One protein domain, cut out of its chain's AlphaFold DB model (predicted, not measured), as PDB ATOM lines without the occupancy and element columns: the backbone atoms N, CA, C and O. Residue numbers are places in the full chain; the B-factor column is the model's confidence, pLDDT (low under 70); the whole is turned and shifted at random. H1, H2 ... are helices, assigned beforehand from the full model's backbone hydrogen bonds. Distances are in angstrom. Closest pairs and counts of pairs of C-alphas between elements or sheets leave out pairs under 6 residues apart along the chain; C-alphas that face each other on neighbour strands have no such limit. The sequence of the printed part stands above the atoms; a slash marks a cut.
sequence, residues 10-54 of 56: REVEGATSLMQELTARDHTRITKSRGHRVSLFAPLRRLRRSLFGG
ATOM      1  N   ARG A  10     127.967 128.328  71.186       74.94
ATOM      2  CA  ARG A  10     128.060 129.106  72.435       74.94
ATOM      3  C   ARG A  10     127.707 128.299  73.689       74.94
ATOM      4  O   ARG A  10     128.331 128.483  74.731       74.94
ATOM      5  N   GLU A  11     126.724 127.407  73.606       74.50
ATOM      6  CA  GLU A  11     126.369 126.525  74.723       74.50
ATOM      7  C   GLU A  11     127.458 125.475  74.951       74.50
ATOM      8  O   GLU A  11     127.817 125.197  76.097       74.50
ATOM      9  N   VAL A  12     128.047 124.955  73.867       79.94
ATOM     10  CA  VAL A  12     129.194 124.038  73.935       79.94
ATOM     11  C   VAL A  12     130.387 124.719  74.599       79.94
ATOM     12  O   VAL A  12     130.980 124.145  75.507       79.94
ATOM     13  N   GLU A  13     130.728 125.945  74.206       79.44
ATOM     14  CA  GLU A  13     131.830 126.719  74.788       79.44
ATOM     15  C   GLU A  13     131.622 126.959  76.293       79.44
ATOM     16  O   GLU A  13     132.518 126.685  77.096       79.44
ATOM     17  N   GLY A  14     130.417 127.385  76.692       80.56
ATOM     18  CA  GLY A  14     130.064 127.598  78.098       80.56
ATOM     19  C   GLY A  14     130.127 126.315  78.932       80.56
ATOM     20  O   GLY A  14     130.756 126.287  79.993       80.56
ATOM     21  N   ALA A  15     129.540 125.227  78.427       82.88
ATOM     22  CA  ALA A  15     129.579 123.919  79.076       82.88
ATOM     23  C   ALA A  15     131.012 123.373  79.170       82.88
ATOM     24  O   ALA A  15     131.386 122.787  80.186       82.88
ATOM     25  N   THR A  16     131.836 123.604  78.147       84.56
ATOM     26  CA  THR A  16     133.234 123.161  78.126       84.56
ATOM     27  C   THR A  16     134.061 123.926  79.152       84.56
ATOM     28  O   THR A  16     134.790 123.295  79.915       84.56
ATOM     29  N   SER A  17     133.914 125.252  79.244       82.94
ATOM     30  CA  SER A  17     134.576 126.058  80.281       82.94
ATOM     31  C   SER A  17     134.187 125.612  81.692       82.94
ATOM     32  O   SER A  17     135.056 125.420  82.542       82.94
ATOM     33  N   LEU A  18     132.898 125.351  81.936       81.12
ATOM     34  CA  LEU A  18     132.436 124.821  83.220       81.12
ATOM     35  C   LEU A  18     133.029 123.433  83.521       81.12
ATOM     36  O   LEU A  18     133.482 123.177  84.636       81.12
ATOM     37  N   MET A  19     133.053 122.534  82.533       86.94
ATOM     38  CA  MET A  19     133.635 121.194  82.670       86.94
ATOM     39  C   MET A  19     135.142 121.249  82.939       86.94
ATOM     40  O   MET A  19     135.642 120.449  83.733       86.94
ATOM     41  N   GLN A  20     135.862 122.194  82.325       81.38
ATOM     42  CA  GLN A  20     137.280 122.434  82.593       81.38
ATOM     43  C   GLN A  20     137.501 122.891  84.039       81.38
ATOM     44  O   GLN A  20     138.308 122.282  84.742       81.38
ATOM     45  N   GLU A  21     136.737 123.879  84.514       85.88
ATOM     46  CA  GLU A  21     136.804 124.366  85.900       85.88
ATOM     47  C   GLU A  21     136.498 123.240  86.904       85.88
ATOM     48  O   GLU A  21     137.249 123.007  87.854       85.88
ATOM     49  N   LEU A  22     135.424 122.475  86.674       82.31
ATOM     50  CA  LEU A  22     135.027 121.377  87.555       82.31
ATOM     51  C   LEU A  22     136.076 120.248  87.564       82.31
ATOM     52  O   LEU A  22     136.383 119.694  88.623       82.31
ATOM     53  N   THR A  23     136.684 119.949  86.411       81.25
ATOM     54  CA  THR A  23     137.780 118.971  86.294       81.25
ATOM     55  C   THR A  23     139.044 119.444  87.022       81.25
ATOM     56  O   THR A  23     139.660 118.660  87.749       81.25
ATOM     57  N   ALA A  24     139.424 120.718  86.879       79.00
ATOM     58  CA  ALA A  24     140.583 121.302  87.558       79.00
ATOM     59  C   ALA A  24     140.431 121.259  89.092       79.00
ATOM     60  O   ALA A  24     141.372 120.910  89.819       79.00
ATOM     61  N   ARG A  25     139.217 121.526  89.595       78.50
ATOM     62  CA  ARG A  25     138.875 121.396  91.020       78.50
ATOM     63  C   ARG A  25     138.899 119.949  91.517       78.50
ATOM     64  O   ARG A  25     139.356 119.701  92.632       78.50
ATOM     65  N   ASP A  26     138.452 118.970  90.723       75.44
ATOM     66  CA  ASP A  26     138.557 117.555  91.124       75.44
ATOM     67  C   ASP A  26     140.025 117.103  91.179       75.44
ATOM     68  O   ASP A  26     140.409 116.411  92.121       75.44
ATOM     69  N   HIS A  27     140.879 117.556  90.252       72.69
ATOM     70  CA  HIS A  27     142.311 117.238  90.281       72.69
ATOM     71  C   HIS A  27     143.001 117.769  91.547       72.69
ATOM     72  O   HIS A  27     143.684 117.020  92.244       72.69
ATOM     73  N   THR A  28     142.755 119.031  91.910       74.81
ATOM     74  CA  THR A  28     143.277 119.630  93.155       74.81
ATOM     75  C   THR A  28     142.700 118.990  94.422       74.81
ATOM     76  O   THR A  28     143.356 118.964  95.465       74.81
ATOM     77  N   ARG A  29     141.488 118.423  94.358       71.44
ATOM     78  CA  ARG A  29     140.900 117.635  95.451       71.44
ATOM     79  C   ARG A  29     141.569 116.268  95.603       71.44
ATOM     80  O   ARG A  29     141.800 115.846  96.736       71.44
ATOM     81  N   ILE A  30     141.888 115.599  94.490       68.38
ATOM     82  CA  ILE A  30     142.591 114.306  94.468       68.38
ATOM     83  C   ILE A  30     143.976 114.434  95.111       68.38
ATOM     84  O   ILE A  30     144.347 113.577  95.908       68.38
ATOM     85  N   THR A  31     144.720 115.511  94.837       69.19
ATOM     86  CA  THR A  31     146.060 115.707  95.426       69.19
ATOM     87  C   THR A  31     146.026 115.987  96.932       69.19
ATOM     88  O   THR A  31     146.993 115.690  97.631       69.19
ATOM     89  N   LYS A  32     144.915 116.525  97.457       68.69
ATOM     90  CA  LYS A  32     144.773 116.896  98.875       68.69
ATOM     91  C   LYS A  32     144.134 115.833  99.774       68.69
ATOM     92  O   LYS A  32     144.303 115.922 100.987       68.69
ATOM     93  N   SER A  33     143.386 114.853  99.255       63.53
ATOM     94  CA  SER A  33     142.621 113.930 100.116       63.53
ATOM     95  C   SER A  33     143.214 112.522 100.209       63.53
ATOM     96  O   SER A  33     143.229 111.787  99.228       63.53
ATOM     97  N   ARG A  34     143.603 112.119 101.426       62.78
ATOM     98  CA  ARG A  34     144.148 110.794 101.790       62.78
ATOM     99  C   ARG A  34     143.079 109.815 102.334       62.78
ATOM    100  O   ARG A  34     143.400 108.937 103.124       62.78
ATOM    101  N   GLY A  35     141.805 109.986 101.958       63.06
ATOM    102  CA  GLY A  35     140.670 109.173 102.433       63.06
ATOM    103  C   GLY A  35     139.658 108.863 101.324       63.06
ATOM    104  O   GLY A  35     139.624 109.575 100.321       63.06
ATOM    105  N   HIS A  36     138.859 107.799 101.507       60.59
ATOM    106  CA  HIS A  36     137.922 107.226 100.522       60.59
ATOM    107  C   HIS A  36     137.058 108.302  99.838       60.59
ATOM    108  O   HIS A  36     136.057 108.763 100.382       60.59
ATOM    109  N   ARG A  37     137.442 108.705  98.622       59.56
ATOM    110  CA  ARG A  37     136.694 109.662  97.802       59.56
ATOM    111  C   ARG A  37     136.503 109.103  96.406       59.56
ATOM    112  O   ARG A  37     137.445 108.948  95.637       59.56
ATOM    113  N   VAL A  38     135.245 108.830  96.084       68.00
ATOM    114  CA  VAL A  38     134.804 108.532  94.723       68.00
ATOM    115  C   VAL A  38     135.117 109.759  93.853       68.00
ATOM    116  O   VAL A  38     134.781 110.895  94.207       68.00
ATOM    117  N   SER A  39     135.835 109.554  92.747       72.50
ATOM    118  CA  SER A  39     136.081 110.616  91.766       72.50
ATOM    119  C   SER A  39     134.822 110.781  90.920       72.50
ATOM    120  O   SER A  39     134.400 109.836  90.249       72.50
ATOM    121  N   LEU A  40     134.230 111.980  90.956       76.88
ATOM    122  CA  LEU A  40     133.015 112.329  90.206       76.88
ATOM    123  C   LEU A  40     133.209 112.140  88.694       76.88
ATOM    124  O   LEU A  40     132.272 111.826  87.969       76.88
ATOM    125  N   PHE A  41     134.456 112.245  88.235       79.12
ATOM    126  CA  PHE A  41     134.838 112.081  86.838       79.12
ATOM    127  C   PHE A  41     135.496 110.738  86.517       79.12
ATOM    128  O   PHE A  41     135.994 110.550  85.404       79.12
ATOM    129  N   ALA A  42     135.501 109.771  87.443       81.44
ATOM    130  CA  ALA A  42     136.030 108.437  87.163       81.44
ATOM    131  C   ALA A  42     135.375 107.763  85.939       81.44
ATOM    132  O   ALA A  42     136.128 107.215  85.125       81.44
ATOM    133  N   PRO A  43     134.040 107.829  85.738       79.31
ATOM    134  CA  PRO A  43     133.401 107.243  84.559       79.31
ATOM    135  C   PRO A  43     133.870 107.886  83.245       79.31
ATOM    136  O   PRO A  43     134.253 107.174  82.318       79.31
ATOM    137  N   LEU A  44     133.945 109.222  83.182       81.06
ATOM    138  CA  LEU A  44     134.407 109.933  81.981       81.06
ATOM    139  C   LEU A  44     135.887 109.668  81.688       81.06
ATOM    140  O   LEU A  44     136.274 109.437  80.543       81.06
ATOM    141  N   ARG A  45     136.731 109.637  82.726       79.50
ATOM    142  CA  ARG A  45     138.158 109.319  82.578       79.50
ATOM    143  C   ARG A  45     138.365 107.894  82.068       79.50
ATOM    144  O   ARG A  45     139.251 107.675  81.240       79.50
ATOM    145  N   ARG A  46     137.549 106.940  82.530       81.94
ATOM    146  CA  ARG A  46     137.539 105.561  82.022       81.94
ATOM    147  C   ARG A  46     137.130 105.525  80.548       81.94
ATOM    148  O   ARG A  46     137.839 104.911  79.759       81.94
ATOM    149  N   LEU A  47     136.060 106.226  80.173       83.44
ATOM    150  CA  LEU A  47     135.586 106.296  78.789       83.44
ATOM    151  C   LEU A  47     136.646 106.884  77.845       83.44
ATOM    152  O   LEU A  47     136.964 106.269  76.833       83.44
ATOM    153  N   ARG A  48     137.271 108.013  78.207       82.94
ATOM    154  CA  ARG A  48     138.346 108.629  77.407       82.94
ATOM    155  C   ARG A  48     139.508 107.663  77.175       82.94
ATOM    156  O   ARG A  48     140.010 107.563  76.062       82.94
ATOM    157  N   ARG A  49     139.928 106.939  78.218       82.44
ATOM    158  CA  ARG A  49     140.979 105.918  78.098       82.44
ATOM    159  C   ARG A  49     140.571 104.773  77.175       82.44
ATOM    160  O   ARG A  49     141.420 104.282  76.450       82.44
ATOM    161  N   SER A  50     139.303 104.372  77.195       85.31
ATOM    162  CA  SER A  50     138.795 103.319  76.314       85.31
ATOM    163  C   SER A  50     138.706 103.762  74.855       85.31
ATOM    164  O   SER A  50     139.009 102.969  73.975       85.31
ATOM    165  N   LEU A  51     138.278 105.000  74.592       83.44
ATOM    166  CA  LEU A  51     138.086 105.504  73.229       83.44
ATOM    167  C   LEU A  51     139.404 105.914  72.564       83.44
ATOM    168  O   LEU A  51     139.580 105.699  71.371       83.44
ATOM    169  N   PHE A  52     140.325 106.507  73.325       84.88
ATOM    170  CA  PHE A  52     141.538 107.123  72.774       84.88
ATOM    171  C   PHE A  52     142.842 106.455  73.225       84.88
ATOM    172  O   PHE A  52     143.898 106.783  72.702       84.88
ATOM    173  N   GLY A  53     142.804 105.542  74.200       72.38
ATOM    174  CA  GLY A  53     143.998 104.924  74.790       72.38
ATOM    175  C   GLY A  53     144.300 103.499  74.319       72.38
ATOM    176  O   GLY A  53     145.098 102.836  74.972       72.38
ATOM    177  N   GLY A  54     143.648 103.017  73.254       63.59
ATOM    178  CA  GLY A  54     143.788 101.653  72.717       63.59
ATOM    179  C   GLY A  54     144.633 101.517  71.445       63.59
ATOM    180  O   GLY A  54     144.555 100.479  70.799       63.59
TER     181      GLY A  54
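AT A GLANCE: This is residues 10 to 54 of the 56 residues of an uncharacterized protein of Streptomyces sp. 769 (UniProt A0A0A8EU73). One long, straight helix, H1, makes the longest axis; after it the link folds back beside H1's later part, and the short helix H2 sticks out to one side, away from H1. The two helices do not pack together, and the whole is loose, with a radius of gyration of the C-alphas of 12.6 A. The printed part has 45 residues with two named helices, H1 then H2, and no named strand; the class is all helix. The outline is flat, 38 by 27 by 12 A.

HOW THE PARTS SIT: H1, residues 10 to 32, and H2, residues 42 to 52, are apart, with no C-alpha of the one within 8 A of the other. Residues 10 to 21 of H1 stand free, as do residues 31 to 36 and residues 42 to 54, of which 42 to 52 belong to H2. In H2 every O i to N i+4 pair is within hydrogen-bond range; in H1, 18 of 19 are.

IN THESE COORDINATES: H1 begins at C-alpha 10 (128.060, 129.106, 72.435) and is 33.6 A long. H2 is 15.5 A long and ends at C-alpha 52 (141.538, 107.123, 72.774).

THE WHOLE: The two C-alphas farthest apart, those of Arg 10 and Gly 35, are 38.2 A apart. The printed part has no cut, and the link of 9 residues is short. The pLDDT is under 70 at residues 30 to 38 and residue 54.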